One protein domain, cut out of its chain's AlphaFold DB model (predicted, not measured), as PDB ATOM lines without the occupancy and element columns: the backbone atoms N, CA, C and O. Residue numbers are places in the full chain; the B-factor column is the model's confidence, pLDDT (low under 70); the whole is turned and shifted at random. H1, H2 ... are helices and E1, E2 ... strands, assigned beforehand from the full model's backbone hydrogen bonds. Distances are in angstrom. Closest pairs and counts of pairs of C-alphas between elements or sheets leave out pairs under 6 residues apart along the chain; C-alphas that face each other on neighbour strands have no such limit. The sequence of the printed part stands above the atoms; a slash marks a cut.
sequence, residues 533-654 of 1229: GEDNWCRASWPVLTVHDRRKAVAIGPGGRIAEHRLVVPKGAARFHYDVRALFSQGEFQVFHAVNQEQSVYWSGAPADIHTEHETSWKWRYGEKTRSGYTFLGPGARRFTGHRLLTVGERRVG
ATOM      1  N   GLY A 533      50.333  -5.679 -26.879       66.69
ATOM      2  CA  GLY A 533      51.137  -5.231 -25.749       66.69
ATOM      3  C   GLY A 533      50.531  -5.697 -24.426       66.69
ATOM      4  O   GLY A 533      49.319  -5.634 -24.259       66.69
ATOM      5  N   GLU A 534      51.392  -6.111 -23.496       60.03
ATOM      6  CA  GLU A 534      51.027  -6.407 -22.098       60.03
ATOM      7  C   GLU A 534      50.427  -5.173 -21.397       60.03
ATOM      8  O   GLU A 534      49.554  -5.299 -20.550       60.03
ATOM      9  N   ASP A 535      50.840  -3.969 -21.813       69.56
ATOM     10  CA  ASP A 535      50.303  -2.699 -21.327       69.56
ATOM     11  C   ASP A 535      49.336  -2.081 -22.347       69.56
ATOM     12  O   ASP A 535      49.765  -1.617 -23.412       69.56
ATOM     13  N   ASN A 536      48.047  -2.030 -22.009       74.12
ATOM     14  CA  ASN A 536      46.999  -1.354 -22.773       74.12
ATOM     15  C   ASN A 536      46.296  -0.279 -21.916       74.12
ATOM     16  O   ASN A 536      46.361  -0.314 -20.697       74.12
ATOM     17  N   TRP A 537      45.652   0.716 -22.530       81.12
ATOM     18  CA  TRP A 537      45.022   1.859 -21.857       81.12
ATOM     19  C   TRP A 537      43.785   2.363 -22.600       81.12
ATOM     20  O   TRP A 537      43.663   2.204 -23.815       81.12
ATOM     21  N   CYS A 538      42.887   3.025 -21.862       84.81
ATOM     22  CA  CYS A 538      41.710   3.709 -22.395       84.81
ATOM     23  C   CYS A 538      41.738   5.209 -22.067       84.81
ATOM     24  O   CYS A 538      42.086   5.577 -20.945       84.81
ATOM     25  N   ARG A 539      41.355   6.078 -23.012       85.56
ATOM     26  CA  ARG A 539      41.282   7.539 -22.818       85.56
ATOM     27  C   ARG A 539      40.002   8.132 -23.389       85.56
ATOM     28  O   ARG A 539      39.589   7.783 -24.497       85.56
ATOM     29  N   ALA A 540      39.380   9.021 -22.619       86.25
ATOM     30  CA  ALA A 540      38.058   9.553 -22.915       86.25
ATOM     31  C   ALA A 540      38.091  10.764 -23.867       86.25
ATOM     32  O   ALA A 540      38.757  11.770 -23.611       86.25
ATOM     33  N   SER A 541      37.270  10.682 -24.915       90.06
ATOM     34  CA  SER A 541      36.874  11.781 -25.801       90.06
ATOM     35  C   SER A 541      35.384  11.623 -26.141       90.06
ATOM     36  O   SER A 541      35.032  11.375 -27.288       90.06
ATOM     37  N   TRP A 542      34.501  11.685 -25.136       91.12
ATOM     38  CA  TRP A 542      33.080  11.320 -25.240       91.12
ATOM     39  C   TRP A 542      32.392  11.942 -26.473       91.12
ATOM     40  O   TRP A 542      32.435  13.169 -26.623       91.12
ATOM     41  N   PRO A 543      31.723  11.138 -27.332       92.69
ATOM     42  CA  PRO A 543      31.413   9.704 -27.181       92.69
ATOM     43  C   PRO A 543      32.443   8.732 -27.803       92.69
ATOM     44  O   PRO A 543      32.135   7.563 -28.011       92.69
ATOM     45  N   VAL A 544      33.650   9.189 -28.138       93.88
ATOM     46  CA  VAL A 544      34.744   8.375 -28.698       93.88
ATOM     47  C   VAL A 544      35.701   7.919 -27.596       93.88
ATOM     48  O   VAL A 544      36.183   8.725 -26.800       93.88
ATOM     49  N   LEU A 545      36.003   6.625 -27.558       92.44
ATOM     50  CA  LEU A 545      37.004   6.041 -26.674       92.44
ATOM     51  C   LEU A 545      38.281   5.750 -27.463       92.44
ATOM     52  O   LEU A 545      38.235   5.079 -28.491       92.44
ATOM     53  N   THR A 546      39.431   6.198 -26.969       92.25
ATOM     54  CA  THR A 546      40.723   5.721 -27.473       92.25
ATOM     55  C   THR A 546      41.159   4.512 -26.662       92.25
ATOM     56  O   THR A 546      41.284   4.619 -25.447       92.25
ATOM     57  N   VAL A 547      41.436   3.393 -27.322       91.44
ATOM     58  CA  VAL A 547      42.047   2.187 -26.750       91.44
ATOM     59  C   VAL A 547      43.438   2.042 -27.361       91.44
ATOM     60  O   VAL A 547      43.569   2.057 -28.584       91.44
ATOM     61  N   HIS A 548      44.496   1.958 -26.558       89.25
ATOM     62  CA  HIS A 548      45.861   1.917 -27.086       89.25
ATOM     63  C   HIS A 548      46.808   1.071 -26.238       89.25
ATOM     64  O   HIS A 548      46.632   0.979 -25.035       89.25
ATOM     65  N   ASP A 549      47.839   0.490 -26.845       86.94
ATOM     66  CA  ASP A 549      48.983  -0.100 -26.146       86.94
ATOM     67  C   ASP A 549      50.238   0.757 -26.379       86.94
ATOM     68  O   ASP A 549      50.160   1.922 -26.790       86.94
ATOM     69  N   ARG A 550      51.425   0.200 -26.120       85.69
ATOM     70  CA  ARG A 550      52.695   0.898 -26.371       85.69
ATOM     71  C   ARG A 550      53.039   1.126 -27.851       85.69
ATOM     72  O   ARG A 550      54.039   1.788 -28.144       85.69
ATOM     73  N   ARG A 551      52.271   0.553 -28.781       88.12
ATOM     74  CA  ARG A 551      52.580   0.434 -30.216       88.12
ATOM     75  C   ARG A 551      51.436   0.859 -31.136       88.12
ATOM     76  O   ARG A 551      51.717   1.245 -32.270       88.12
ATOM     77  N   LYS A 552      50.179   0.777 -30.709       92.44
ATOM     78  CA  LYS A 552      48.987   1.052 -31.522       92.44
ATOM     79  C   LYS A 552      47.944   1.796 -30.690       92.44
ATOM     80  O   LYS A 552      47.735   1.454 -29.535       92.44
ATOM     81  N   ALA A 553      47.267   2.764 -31.301       93.81
ATOM     82  CA  ALA A 553      46.060   3.398 -30.778       93.81
ATOM     83  C   ALA A 553      44.883   3.193 -31.740       93.81
ATOM     84  O   ALA A 553      45.057   3.227 -32.957       93.81
ATOM     85  N   VAL A 554      43.691   2.981 -31.189       95.81
ATOM     86  CA  VAL A 554      42.431   2.773 -31.908       95.81
ATOM     87  C   VAL A 554      41.366   3.662 -31.275       95.81
ATOM     88  O   VAL A 554      41.129   3.584 -30.077       95.81
ATOM     89  N   ALA A 555      40.711   4.500 -32.070       95.94
ATOM     90  CA  ALA A 555      39.547   5.268 -31.652       95.94
ATOM     91  C   ALA A 555      38.280   4.497 -32.030       95.94
ATOM     92  O   ALA A 555      38.078   4.170 -33.204       95.94
ATOM     93  N   ILE A 556      37.426   4.219 -31.050       95.06
ATOM     94  CA  ILE A 556      36.126   3.569 -31.222       95.06
ATOM     95  C   ILE A 556      35.016   4.537 -30.823       95.06
ATOM     96  O   ILE A 556      35.101   5.216 -29.803       95.06
ATOM     97  N   GLY A 557      33.975   4.626 -31.636       91.12
ATOM     98  CA  GLY A 557      32.753   5.341 -31.292       91.12
ATOM     99  C   GLY A 557      31.551   4.409 -31.298       91.12
ATOM    100  O   GLY A 557      31.703   3.193 -31.438       91.12
ATOM    101  N   PRO A 558      30.335   4.967 -31.212       81.69
ATOM    102  CA  PRO A 558      29.125   4.159 -31.114       81.69
ATOM    103  C   PRO A 558      28.871   3.220 -32.298       81.69
ATOM    104  O   PRO A 558      28.252   2.177 -32.133       81.69
ATOM    105  N   GLY A 559      29.343   3.588 -33.494       80.94
ATOM    106  CA  GLY A 559      29.217   2.785 -34.715       80.94
ATOM    107  C   GLY A 559      30.386   1.830 -34.980       80.94
ATOM    108  O   GLY A 559      30.461   1.274 -36.070       80.94
ATOM    109  N   GLY A 560      31.320   1.674 -34.035       89.00
ATOM    110  CA  GLY A 560      32.533   0.872 -34.203       89.00
ATOM    111  C   GLY A 560      33.803   1.713 -34.366       89.00
ATOM    112  O   GLY A 560      33.912   2.821 -33.838       89.00
ATOM    113  N   ARG A 561      34.803   1.170 -35.066       94.38
ATOM    114  CA  ARG A 561      36.115   1.817 -35.252       94.38
ATOM    115  C   ARG A 561      36.005   3.088 -36.097       94.38
ATOM    116  O   ARG A 561      35.429   3.064 -37.178       94.38
ATOM    117  N   ILE A 562      36.625   4.168 -35.620       94.44
ATOM    118  CA  ILE A 562      36.686   5.479 -36.288       94.44
ATOM    119  C   ILE A 562      38.065   5.721 -36.904       94.44
ATOM    120  O   ILE A 562      38.162   6.155 -38.047       94.44
ATOM    121  N   ALA A 563      39.131   5.463 -36.146       95.19
ATOM    122  CA  ALA A 563      40.504   5.704 -36.581       95.19
ATOM    123  C   ALA A 563      41.470   4.726 -35.908       95.19
ATOM    124  O   ALA A 563      41.185   4.194 -34.834       95.19
ATOM    125  N   GLU A 564      42.634   4.517 -36.512       96.06
ATOM    126  CA  GLU A 564      43.751   3.812 -35.889       96.06
ATOM    127  C   GLU A 564      45.080   4.466 -36.258       96.06
ATOM    128  O   GLU A 564      45.206   5.104 -37.301       96.06
ATOM    129  N   HIS A 565      46.075   4.314 -35.387       95.94
ATOM    130  CA  HIS A 565      47.415   4.845 -35.598       95.94
ATOM    131  C   HIS A 565      48.473   3.933 -34.982       95.94
ATOM    132  O   HIS A 565      48.316   3.442 -33.862       95.94
ATOM    133  N   ARG A 566      49.581   3.725 -35.698       95.06
ATOM    134  CA  ARG A 566      50.753   3.016 -35.173       95.06
ATOM    135  C   ARG A 566      51.696   4.024 -34.527       95.06
ATOM    136  O   ARG A 566      52.211   4.914 -35.198       95.06
ATOM    137  N   LEU A 567      51.944   3.861 -33.233       92.00
ATOM    138  CA  LEU A 567      52.714   4.812 -32.442       92.00
ATOM    139  C   LEU A 567      54.202   4.780 -32.821       92.00
ATOM    140  O   LEU A 567      54.804   3.712 -32.966       92.00
ATOM    141  N   VAL A 568      54.811   5.962 -32.935       90.81
ATOM    142  CA  VAL A 568      56.262   6.125 -33.088       90.81
ATOM    143  C   VAL A 568      56.937   5.899 -31.737       90.81
ATOM    144  O   VAL A 568      56.822   6.721 -30.842       90.81
ATOM    145  N   VAL A 569      57.644   4.780 -31.571       86.44
ATOM    146  CA  VAL A 569      58.319   4.442 -30.307       86.44
ATOM    147  C   VAL A 569      59.648   5.212 -30.190       86.44
ATOM    148  O   VAL A 569      60.509   5.042 -31.059       86.44
ATOM    149  N   PRO A 570      59.870   6.026 -29.138       83.62
ATOM    150  CA  PRO A 570      61.109   6.786 -28.977       83.62
ATOM    151  C   PRO A 570      62.350   5.905 -28.760       83.62
ATOM    152  O   PRO A 570      62.279   4.784 -28.245       83.62
ATOM    153  N   LYS A 571      63.532   6.441 -29.096       78.88
ATOM    154  CA  LYS A 571      64.820   5.786 -28.808       78.88
ATOM    155  C   LYS A 571      64.991   5.606 -27.292       78.88
ATOM    156  O   LYS A 571      64.718   6.520 -26.527       78.88
ATOM    157  N   GLY A 572      65.462   4.434 -26.858       71.12
ATOM    158  CA  GLY A 572      65.669   4.121 -25.435       71.12
ATOM    159  C   GLY A 572      64.461   3.506 -24.717       71.12
ATOM    160  O   GLY A 572      64.639   2.971 -23.626       71.12
ATOM    161  N   ALA A 573      63.280   3.462 -25.347       74.31
ATOM    162  CA  ALA A 573      62.064   2.868 -24.775       74.31
ATOM    163  C   ALA A 573      62.194   1.378 -24.391       74.31
ATOM    164  O   ALA A 573      61.461   0.894 -23.539       74.31
ATOM    165  N   ALA A 574      63.132   0.645 -25.002       72.62
ATOM    166  CA  ALA A 574      63.425  -0.751 -24.656       72.62
ATOM    167  C   ALA A 574      64.378  -0.908 -23.453       72.62
ATOM    168  O   ALA A 574      64.527  -2.008 -22.932       72.62
ATOM    169  N   ARG A 575      65.069   0.166 -23.045       65.62
ATOM    170  CA  ARG A 575      66.116   0.150 -22.009       65.62
ATOM    171  C   ARG A 575      65.688   0.845 -20.715       65.62
ATOM    172  O   ARG A 575      66.236   0.537 -19.662       65.62
ATOM    173  N   PHE A 576      64.747   1.781 -20.796       68.31
ATOM    174  CA  PHE A 576      64.311   2.619 -19.681       68.31
ATOM    175  C   PHE A 576      62.804   2.515 -19.455       68.31
ATOM    176  O   PHE A 576      62.077   2.013 -20.310       68.31
ATOM    177  N   HIS A 577      62.333   3.036 -18.319       67.31
ATOM    178  CA  HIS A 577      60.904   3.187 -18.062       67.31
ATOM    179  C   HIS A 577      60.255   4.016 -19.179       67.31
ATOM    180  O   HIS A 577      60.671   5.156 -19.419       67.31
ATOM    181  N   TYR A 578      59.268   3.426 -19.857       75.50
ATOM    182  CA  TYR A 578      58.598   3.986 -21.024       75.50
ATOM    183  C   TYR A 578      57.086   4.037 -20.809       75.50
ATOM    184  O   TYR A 578      56.425   3.001 -20.702       75.50
ATOM    185  N   ASP A 579      56.553   5.256 -20.794       77.69
ATOM    186  CA  ASP A 579      55.120   5.532 -20.740       77.69
ATOM    187  C   ASP A 579      54.660   6.237 -22.026       77.69
ATOM    188  O   ASP A 579      55.411   6.995 -22.652       77.69
ATOM    189  N   VAL A 580      53.425   5.960 -22.438       83.56
ATOM    190  CA  VAL A 580      52.803   6.524 -23.634       83.56
ATOM    191  C   VAL A 580      51.305   6.719 -23.445       83.56
ATOM    192  O   VAL A 580      50.634   5.900 -22.821       83.56
ATOM    193  N   ARG A 581      50.779   7.812 -24.009       84.44
ATOM    194  CA  ARG A 581      49.354   8.182 -23.980       84.44
ATOM    195  C   ARG A 581      48.888   8.626 -25.353       84.44
ATOM    196  O   ARG A 581      49.593   9.402 -25.990       84.44
ATOM    197  N   ALA A 582      47.698   8.204 -25.769       88.62
ATOM    198  CA  ALA A 582      47.071   8.671 -27.003       88.62
ATOM    199  C   ALA A 582      45.675   9.249 -26.729       88.62
ATOM    200  O   ALA A 582      44.812   8.566 -26.177       88.62
ATOM    201  N   LEU A 583      45.445  10.500 -27.136       88.75
ATOM    202  CA  LEU A 583      44.159  11.199 -27.014       88.75
ATOM    203  C   LEU A 583      43.577  11.468 -28.399       88.75
ATOM    204  O   LEU A 583      44.293  11.950 -29.269       88.75
ATOM    205  N   PHE A 584      42.287  11.199 -28.600       92.38
ATOM    206  CA  PHE A 584      41.621  11.459 -29.880       92.38
ATOM    207  C   PHE A 584      41.013  12.865 -29.914       92.38
ATOM    208  O   PHE A 584      40.253  13.229 -29.012       92.38
ATOM    209  N   SER A 585      41.313  13.641 -30.957       93.06
ATOM    210  CA  SER A 585      40.701  14.944 -31.235       93.06
ATOM    211  C   SER A 585      40.692  15.213 -32.740       93.06
ATOM    212  O   SER A 585      41.709  15.046 -33.405       93.06
ATOM    213  N   GLN A 586      39.554  15.657 -33.275       92.94
ATOM    214  CA  GLN A 586      39.404  16.111 -34.663       92.94
ATOM    215  C   GLN A 586      39.877  15.079 -35.713       92.94
ATOM    216  O   GLN A 586      40.444  15.437 -36.738       92.94
ATOM    217  N   GLY A 587      39.650  13.784 -35.463       92.56
ATOM    218  CA  GLY A 587      40.050  12.709 -36.382       92.56
ATOM    219  C   GLY A 587      41.502  12.237 -36.243       92.56
ATOM    220  O   GLY A 587      41.870  11.257 -36.884       92.56
ATOM    221  N   GLU A 588      42.306  12.871 -35.388       94.94
ATOM    222  CA  GLU A 588      43.711  12.529 -35.156       94.94
ATOM    223  C   GLU A 588      43.985  12.139 -33.696       94.94
ATOM    224  O   GLU A 588      43.194  12.412 -32.789       94.94
ATOM    225  N   PHE A 589      45.138  11.508 -33.463       93.94
ATOM    226  CA  PHE A 589      45.657  11.211 -32.133       93.94
ATOM    227  C   PHE A 589      46.774  12.182 -31.762       93.94
ATOM    228  O   PHE A 589      47.774  12.282 -32.473       93.94
ATOM    229  N   GLN A 590      46.656  12.829 -30.608       91.88
ATOM    230  CA  GLN A 590      47.793  13.450 -29.941       91.88
ATOM    231  C   GLN A 590      48.473  12.393 -29.070       91.88
ATOM    232  O   GLN A 590      47.841  11.818 -28.179       91.88
ATOM    233  N   VAL A 591      49.744  12.117 -29.348       91.00
ATOM    234  CA  VAL A 591      50.510  11.054 -28.696       91.00
ATOM    235  C   VAL A 591      51.605  11.662 -27.842       91.00
ATOM    236  O   VAL A 591      52.382  12.492 -28.309       91.00
ATOM    237  N   PHE A 592      51.680  11.213 -26.597       85.75
ATOM    238  CA  PHE A 592      52.669  11.635 -25.622       85.75
ATOM    239  C   PHE A 592      53.570  10.476 -25.238       85.75
ATOM    240  O   PHE A 592      53.072   9.374 -25.024       85.75
ATOM    241  N   HIS A 593      54.858  10.746 -25.058       85.62
ATOM    242  CA  HIS A 593      55.829   9.790 -24.547       85.62
ATOM    243  C   HIS A 593      56.568  10.342 -23.336       85.62
ATOM    244  O   HIS A 593      56.875  11.531 -23.283       85.62
ATOM    245  N   ALA A 594      56.924   9.448 -22.419       78.69
ATOM    246  CA  ALA A 594      57.905   9.701 -21.378       78.69
ATOM    247  C   ALA A 594      58.914   8.545 -21.334       78.69
ATOM    248  O   ALA A 594      58.534   7.394 -21.124       78.69
ATOM    249  N   VAL A 595      60.198   8.846 -21.541       79.19
ATOM    250  CA  VAL A 595      61.310   7.888 -21.448       79.19
ATOM    251  C   VAL A 595      62.329   8.446 -20.467       79.19
ATOM    252  O   VAL A 595      62.923   9.483 -20.728       79.19
ATOM    253  N   ASN A 596      62.541   7.766 -19.338       73.00
ATOM    254  CA  ASN A 596      63.505   8.205 -18.316       73.00
ATOM    255  C   ASN A 596      63.346   9.690 -17.904       73.00
ATOM    256  O   ASN A 596      64.320  10.433 -17.850       73.00
ATOM    257  N   GLN A 597      62.105  10.118 -17.652       68.38
ATOM    258  CA  GLN A 597      61.705  11.504 -17.345       68.38
ATOM    259  C   GLN A 597      61.820  12.526 -18.493       68.38
ATOM    260  O   GLN A 597      61.271  13.620 -18.366       68.38
ATOM    261  N   GLU A 598      62.413  12.180 -19.640       74.50
ATOM    262  CA  GLU A 598      62.331  13.002 -20.852       74.50
ATOM    263  C   GLU A 598      60.977  12.809 -21.533       74.50
ATOM    264  O   GLU A 598      60.523  11.681 -21.735       74.50
ATOM    265  N   GLN A 599      60.322  13.913 -21.892       80.62
ATOM    266  CA  GLN A 599      58.947  13.907 -22.385       80.62
ATOM    267  C   GLN A 599      58.871  14.428 -23.812       80.62
ATOM    268  O   GLN A 599      59.541  15.401 -24.159       80.62
ATOM    269  N   SER A 600      58.013  13.821 -24.630       85.19
ATOM    270  CA  SER A 600      57.750  14.293 -25.987       85.19
ATOM    271  C   SER A 600      56.289  14.149 -26.408       85.19
ATOM    272  O   SER A 600      55.527  13.386 -25.817       85.19
ATOM    273  N   VAL A 601      55.883  14.926 -27.413       88.75
ATOM    274  CA  VAL A 601      54.528  14.923 -27.981       88.75
ATOM    275  C   VAL A 601      54.567  15.042 -29.505       88.75
ATOM    276  O   VAL A 601      55.420  15.750 -30.043       88.75
ATOM    277  N   TYR A 602      53.634  14.380 -30.194       92.19
ATOM    278  CA  TYR A 602      53.377  14.558 -31.628       92.19
ATOM    279  C   TYR A 602      51.890  14.333 -31.973       92.19
ATOM    280  O   TYR A 602      51.120  13.831 -31.153       92.19
ATOM    281  N   TRP A 603      51.490  14.693 -33.196       94.69
ATOM    282  CA  TRP A 603      50.156  14.425 -33.755       94.69
ATOM    283  C   TRP A 603      50.213  13.348 -34.839       94.69
ATOM    284  O   TRP A 603      51.140  13.334 -35.646       94.69
ATOM    285  N   SER A 604      49.231  12.445 -34.890       94.94
ATOM    286  CA  SER A 604      49.239  11.308 -35.822       94.94
ATOM    287  C   SER A 604      49.270  11.703 -37.300       94.94
ATOM    288  O   SER A 604      49.784  10.924 -38.095       94.94
ATOM    289  N   GLY A 605      48.759  12.882 -37.677       93.31
ATOM    290  CA  GLY A 605      48.868  13.416 -39.039       93.31
ATOM    291  C   GLY A 605      50.280  13.879 -39.419       93.31
ATOM    292  O   GLY A 605      50.606  13.943 -40.602       93.31
ATOM    293  N   ALA A 606      51.146  14.135 -38.433       92.12
ATOM    294  CA  ALA A 606      52.542  14.537 -38.611       92.12
ATOM    295  C   ALA A 606      53.470  13.789 -37.624       92.12
ATOM    296  O   ALA A 606      54.083  14.396 -36.744       92.12
ATOM    297  N   PRO A 607      53.608  12.453 -37.742       90.44
ATOM    298  CA  PRO A 607      54.292  11.628 -36.743       90.44
ATOM    299  C   PRO A 607      55.816  11.838 -36.683       90.44
ATOM    300  O   PRO A 607      56.465  11.357 -35.756       90.44
ATOM    301  N   ALA A 608      56.395  12.537 -37.666       87.94
ATOM    302  CA  ALA A 608      57.804  12.928 -37.670       87.94
ATOM    303  C   ALA A 608      58.079  14.209 -36.855       87.94
ATOM    304  O   ALA A 608      59.216  14.426 -36.431       87.94
ATOM    305  N   ASP A 609      57.053  15.024 -36.592       89.75
ATOM    306  CA  ASP A 609      57.174  16.318 -35.917       89.75
ATOM    307  C   ASP A 609      57.077  16.140 -34.394       89.75
ATOM    308  O   ASP A 609      56.073  16.454 -33.752       89.75
ATOM    309  N   ILE A 610      58.137  15.578 -33.807       87.44
ATOM    310  CA  ILE A 610      58.227  15.299 -32.368       87.44
ATOM    311  C   ILE A 610      58.766  16.524 -31.623       87.44
ATOM    312  O   ILE A 610      59.834  17.050 -31.942       87.44
ATOM    313  N   HIS A 611      58.061  16.943 -30.574       83.94
ATOM    314  CA  HIS A 611      58.453  18.067 -29.727       83.94
ATOM    315  C   HIS A 611      58.783  17.605 -28.309       83.94
ATOM    316  O   HIS A 611      57.970  16.927 -27.686       83.94
ATOM    317  N   THR A 612      59.958  17.978 -27.798       81.38
ATOM    318  CA  THR A 612      60.371  17.719 -26.409       81.38
ATOM    319  C   THR A 612      59.732  18.735 -25.461       81.38
ATOM    320  O   THR A 612      59.740  19.931 -25.748       81.38
ATOM    321  N   GLU A 613      59.209  18.271 -24.329       69.06
ATOM    322  CA  GLU A 613      58.528  19.086 -23.313       69.06
ATOM    323  C   GLU A 613      59.268  19.031 -21.961       69.06
ATOM    324  O   GLU A 613      59.955  18.055 -21.655       69.06
ATOM    325  N   HIS A 614      59.123  20.077 -21.136       60.28
ATOM    326  CA  HIS A 614      59.703  20.132 -19.787       60.28
ATOM    327  C   HIS A 614      58.742  19.589 -18.702       60.28
ATOM    328  O   HIS A 614      57.513  19.674 -18.809       60.28
ATOM    329  N   GLU A 615      59.341  19.073 -17.624       51.69
ATOM    330  CA  GLU A 615      58.780  18.194 -16.581       51.69
ATOM    331  C   GLU A 615      57.460  18.662 -15.921       51.69
ATOM    332  O   GLU A 615      56.623  17.843 -15.536       51.69
ATOM    333  N   THR A 616      57.212  19.974 -15.827       49.94
ATOM    334  CA  THR A 616      56.064  20.546 -15.093       49.94
ATOM    335  C   THR A 616      54.700  20.314 -15.754       49.94
ATOM    336  O   THR A 616      53.669  20.464 -15.094       49.94
ATOM    337  N   SER A 617      54.667  19.906 -17.026       49.97
ATOM    338  CA  SER A 617      53.431  19.616 -17.769       49.97
ATOM    339  C   SER A 617      52.860  18.211 -17.503       49.97
ATOM    340  O   SER A 617      51.670  17.976 -17.722       49.97
ATOM    341  N   TRP A 618      53.671  17.288 -16.972       49.12
ATOM    342  CA  TRP A 618      53.314  15.873 -16.789       49.12
ATOM    343  C   TRP A 618      52.509  15.581 -15.525       49.12
ATOM    344  O   TRP A 618      51.686  14.670 -15.524       49.12
ATOM    345  N   LYS A 619      52.641  16.411 -14.479       51.00
ATOM    346  CA  LYS A 619      51.843  16.300 -13.238       51.00
ATOM    347  C   LYS A 619      50.327  16.350 -13.498       51.00
ATOM    348  O   LYS A 619      49.557  15.794 -12.724       51.00
ATOM    349  N   TRP A 620      49.911  16.986 -14.596       49.06
ATOM    350  CA  TRP A 620      48.516  17.081 -15.045       49.06
ATOM    351  C   TRP A 620      48.143  16.060 -16.136       49.06
ATOM    352  O   TRP A 620      46.971  15.957 -16.478       49.06
ATOM    353  N   ARG A 621      49.123  15.310 -16.670       53.59
ATOM    354  CA  ARG A 621      48.965  14.236 -17.678       53.59
ATOM    355  C   ARG A 621      48.914  12.840 -17.053       53.59
ATOM    356  O   ARG A 621      48.311  11.940 -17.624       53.59
ATOM    357  N   TYR A 622      49.539  12.675 -15.883       44.53
ATOM    358  CA  TYR A 622      49.685  11.405 -15.160       44.53
ATOM    359  C   TYR A 622      48.399  10.911 -14.478       44.53
ATOM    360  O   TYR A 622      48.404   9.875 -13.826       44.53
ATOM    361  N   GLY A 623      47.297  11.652 -14.595       48.78
ATOM    362  CA  GLY A 623      46.061  11.308 -13.913       48.78
ATOM    363  C   GLY A 623      44.871  12.069 -14.466       48.78
ATOM    364  O   GLY A 623      44.365  12.978 -13.798       48.78
ATOM    365  N   GLU A 624      44.350  11.630 -15.621       52.97
ATOM    366  CA  GLU A 624      42.888  11.600 -15.722       52.97
ATOM    367  C   GLU A 624      42.459  10.762 -14.506       52.97
ATOM    368  O   GLU A 624      42.628   9.545 -14.485       52.97
ATOM    369  N   LYS A 625      42.071  11.403 -13.397       54.59
ATOM    370  CA  LYS A 625      41.515  10.651 -12.268       54.59
ATOM    371  C   LYS A 625      40.319   9.872 -12.821       54.59
ATOM    372  O   LYS A 625      39.597  10.428 -13.650       54.59
ATOM    373  N   THR A 626      40.071   8.664 -12.323       55.69
ATOM    374  CA  THR A 626      38.835   7.891 -12.537       55.69
ATOM    375  C   THR A 626      37.605   8.662 -12.048       55.69
ATOM    376  O   THR A 626      37.023   8.396 -10.992       55.69
ATOM    377  N   ARG A 627      37.204   9.677 -12.803       68.25
ATOM    378  CA  ARG A 627      36.075  10.541 -12.481       68.25
ATOM    379  C   ARG A 627      34.792   9.876 -12.934       68.25
ATOM    380  O   ARG A 627      34.764   9.128 -13.908       68.25
ATOM    381  N   SER A 628      33.719  10.204 -12.238       65.56
ATOM    382  CA  SER A 628      32.369   9.779 -12.598       65.56
ATOM    383  C   SER A 628      31.769  10.591 -13.756       65.56
ATOM    384  O   SER A 628      30.639  10.335 -14.155       65.56
ATOM    385  N   GLY A 629      32.498  11.585 -14.280       73.25
ATOM    386  CA  GLY A 629      32.040  12.516 -15.314       73.25
ATOM    387  C   GLY A 629      32.592  12.251 -16.715       73.25
ATOM    388  O   GLY A 629      33.180  11.208 -16.999       73.25
ATOM    389  N   TYR A 630      32.405  13.237 -17.592       85.12
ATOM    390  CA  TYR A 630      32.729  13.155 -19.015       85.12
ATOM    391  C   TYR A 630      33.877  14.094 -19.400       85.12
ATOM    392  O   TYR A 630      33.992  15.197 -18.867       85.12
ATOM    393  N   THR A 631      34.642  13.691 -20.414       87.31
ATOM    394  CA  THR A 631      35.500  14.586 -21.202       87.31
ATOM    395  C   THR A 631      34.922  14.668 -22.608       87.31
ATOM    396  O   THR A 631      35.060  13.725 -23.383       87.31
ATOM    397  N   PHE A 632      34.218  15.755 -22.927       91.50
ATOM    398  CA  PHE A 632      33.442  15.872 -24.167       91.50
ATOM    399  C   PHE A 632      34.307  16.146 -25.408       91.50
ATOM    400  O   PHE A 632      35.339  16.822 -25.345       91.50
ATOM    401  N   LEU A 633      33.828  15.690 -26.567       92.38
ATOM    402  CA  LEU A 633      34.116  16.320 -27.853       92.38
ATOM    403  C   LEU A 633      33.134  17.477 -28.067       92.38
ATOM    404  O   LEU A 633      31.922  17.274 -28.087       92.38
ATOM    405  N   GLY A 634      33.655  18.690 -28.228       91.12
ATOM    406  CA  GLY A 634      32.873  19.861 -28.610       91.12
ATOM    407  C   GLY A 634      32.767  20.043 -30.132       91.12
ATOM    408  O   GLY A 634      33.087  19.136 -30.910       91.12
ATOM    409  N   PRO A 635      32.341  21.237 -30.592       90.69
ATOM    410  CA  PRO A 635      32.172  21.542 -32.012       90.69
ATOM    411  C   PRO A 635      33.405  21.216 -32.869       90.69
ATOM    412  O   PRO A 635      34.535  21.603 -32.543       90.69
ATOM    413  N   GLY A 636      33.172  20.532 -33.995       89.44
ATOM    414  CA  GLY A 636      34.225  20.054 -34.899       89.44
ATOM    415  C   GLY A 636      34.927  18.776 -34.427       89.44
ATOM    416  O   GLY A 636      36.056  18.533 -34.839       89.44
ATOM    417  N   ALA A 637      34.291  17.993 -33.544       91.00
ATOM    418  CA  ALA A 637      34.862  16.788 -32.933       91.00
ATOM    419  C   ALA A 637      36.186  17.052 -32.192       91.00
ATOM    420  O   ALA A 637      37.065  16.192 -32.142       91.00
ATOM    421  N   ARG A 638      36.338  18.252 -31.621       92.38
ATOM    422  CA  ARG A 638      37.535  18.661 -30.875       92.38
ATOM    423  C   ARG A 638      37.385  18.303 -29.404       92.38
ATOM    424  O   ARG A 638      36.389  18.667 -28.786       92.38
ATOM    425  N   ARG A 639      38.373  17.617 -28.833       90.56
ATOM    426  CA  ARG A 639      38.387  17.253 -27.410       90.56
ATOM    427  C   ARG A 639      38.559  18.497 -26.544       90.56
ATOM    428  O   ARG A 639      39.345  19.379 -26.885       90.56
ATOM    429  N   PHE A 640      37.866  18.567 -25.413       88.62
ATOM    430  CA  PHE A 640      38.182  19.557 -24.385       88.62
ATOM    431  C   PHE A 640      39.491  19.207 -23.657       88.62
ATOM    432  O   PHE A 640      39.727  18.061 -23.283       88.62
ATOM    433  N   THR A 641      40.322  20.217 -23.416       83.62
ATOM    434  CA  THR A 641      41.500  20.161 -22.544       83.62
ATOM    435  C   THR A 641      41.391  21.324 -21.562       83.62
ATOM    436  O   THR A 641      41.622  22.485 -21.910       83.62
ATOM    437  N   GLY A 642      40.957  21.028 -20.333       81.62
ATOM    438  CA  GLY A 642      40.408  22.048 -19.437       81.62
ATOM    439  C   GLY A 642      39.064  22.564 -19.963       81.62
ATOM    440  O   GLY A 642      38.237  21.780 -20.414       81.62
ATOM    441  N   HIS A 643      38.852  23.878 -19.940       86.00
ATOM    442  CA  HIS A 643      37.645  24.529 -20.469       86.00
ATOM    443  C   HIS A 643      37.790  24.994 -21.934       86.00
ATOM    444  O   HIS A 643      37.001  25.806 -22.405       86.00
ATOM    445  N   ARG A 644      38.808  24.525 -22.672       88.62
ATOM    446  CA  ARG A 644      39.076  24.936 -24.064       88.62
ATOM    447  C   ARG A 644      39.154  23.740 -25.004       88.62
ATOM    448  O   ARG A 644      39.572  22.662 -24.596       88.62
ATOM    449  N   LEU A 645      38.793  23.950 -26.267       90.94
ATOM    450  CA  LEU A 645      38.883  22.931 -27.315       90.94
ATOM    451  C   LEU A 645      40.323  22.790 -27.823       90.94
ATOM    452  O   LEU A 645      40.990  23.790 -28.098       90.94
ATOM    453  N   LEU A 646      40.779  21.545 -27.957       88.75
ATOM    454  CA  LEU A 646      42.095  21.171 -28.466       88.75
ATOM    455  C   LEU A 646      42.064  21.063 -29.996       88.75
ATOM    456  O   LEU A 646      41.390  20.190 -30.550       88.75
ATOM    457  N   THR A 647      42.818  21.932 -30.665       89.38
ATOM    458  CA  THR A 647      42.979  21.929 -32.130       89.38
ATOM    459  C   THR A 647      44.200  21.100 -32.536       89.38
ATOM    460  O   THR A 647      45.213  21.119 -31.834       89.38
ATOM    461  N   VAL A 648      44.130  20.399 -33.673       89.88
ATOM    462  CA  VAL A 648      45.286  19.681 -34.245       89.88
ATOM    463  C   VAL A 648      46.477  20.630 -34.409       89.88
ATOM    464  O   VAL A 648      46.321  21.782 -34.815       89.88
ATOM    465  N   GLY A 649      47.673  20.159 -34.050       85.94
ATOM    466  CA  GLY A 649      48.912  20.942 -34.044       85.94
ATOM    467  C   GLY A 649      49.198  21.675 -32.728       85.94
ATOM    468  O   GLY A 649      50.349  22.011 -32.448       85.94
ATOM    469  N   GLU A 650      48.201  21.872 -31.860       87.00
ATOM    470  CA  GLU A 650      48.444  22.416 -30.523       87.00
ATOM    471  C   GLU A 650      49.152  21.398 -29.619       87.00
ATOM    472  O   GLU A 650      48.973  20.191 -29.746       87.00
ATOM    473  N   ARG A 651      49.932  21.884 -28.650       80.25
ATOM    474  CA  ARG A 651      50.657  21.049 -27.662       80.25
ATOM    475  C   ARG A 651      50.136  21.232 -26.237       80.25
ATOM    476  O   ARG A 651      50.726  20.751 -25.272       80.25
ATOM    477  N   ARG A 652      49.049  22.001 -26.101       78.25
ATOM    478  CA  ARG A 652      48.508  22.419 -24.810       78.25
ATOM    479  C   ARG A 652      48.068  21.212 -24.009       78.25
ATOM    480  O   ARG A 652      47.361  20.345 -24.509       78.25
ATOM    481  N   VAL A 653      48.418  21.253 -22.730       65.56
ATOM    482  CA  VAL A 653      47.846  20.387 -21.713       65.56
ATOM    483  C   VAL A 653      47.409  21.258 -20.549       65.56
ATOM    484  O   VAL A 653      48.143  22.147 -20.124       65.56
ATOM    485  N   GLY A 654      46.169  21.070 -20.115       61.97
ATOM    486  CA  GLY A 654      45.530  21.862 -19.071       61.97
ATOM    487  C   GLY A 654      45.018  20.959 -17.957       61.97
ATOM    488  O   GLY A 654      44.871  19.757 -18.184       61.97
TER     489      GLY A 654
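Overview. This is residues 533 to 654 of the 1229 residues of an uncharacterized protein of Streptomyces sp. WAC 06738 (UniProt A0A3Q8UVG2). Two sheets of four strands, E1 to E4 and E5 to E8, lie partly face to face as a sandwich with crossed strands; E5 and E6 reach the first sheet, while E7 and E8 are apart from its strands. On the side of the second sheet away from the first lie the short H1, the small strand E9 and long stretches with no named element. The printed part has 122 residues, with nine named strands and one named helix in the order E1 to E8, H1, E9, and is mostly strand. Both sheets are antiparallel, in the orders E1 E2 E3 E4 and E5 E6 E7 E8. The whole is compact, with a radius of gyration of the C-alphas of 13.7 A, and spans 39 by 29 by 29 A.

Along the chain. E1 is residues 536 to 541, 16.9 A long, from C-alpha 536 at (46.999, -1.354, -22.773). E2 is 544 to 549, E3 552 to 557, and E4 560 to 566, 18.4 A. E5 is 578 to 585, 23.3 A, from C-alpha 578 at (58.598, 3.986, -21.024); E6 is 588 to 595, 22.8 A, and E7 598 to 603. E8, 606 to 613, bends by 61 degrees at residue 609. H1 is 615 to 620, 10.4 A. E9, 638 to 641, ends at C-alpha 641 (41.500, 20.161, -22.544).

Arrangement. Each sheet is twisted and a meander, each strand the antiparallel neighbour of the one before. In the first, N 539 and O 546 of the hairpin E1 and E2 are 2.8 A apart, N 547 and O 554 of E2 and E3 2.8 A, and N 555 and O 563 of E3 and E4 2.8 A, within hydrogen-bond range. In the second, N 581 and O 592 of E5 and E6 are 3.0 A apart, N 593 and O 600 of E6 and E7 2.8 A, and N 601 and O 611 of E7 and E8 2.9 A. Between the sheets, whose strands stand at 44 degrees, the closest C-alphas of E2 and E5 are those of Thr 546 and Phe 584, 6.3 A. H1 only grazes the second sheet with residues 615 to 618; 0 of its 2 O i to N i+4 pairs and 1 of its 3 O i to N i+3 pairs are within range. E9 pairs with no named strand; its closest C-alpha to E5 is Arg 638, 4.9 A from that of Ser 585.

Size, cuts and confidence. The C-alphas farthest apart, of Arg 575 and Pro 635, are 41.4 A apart. The printed part has no cut. The links E4 to E5 and H1 to E9 are long. The mean pLDDT of the printed part is 81.7; residues 613 to 628 are among those under 70.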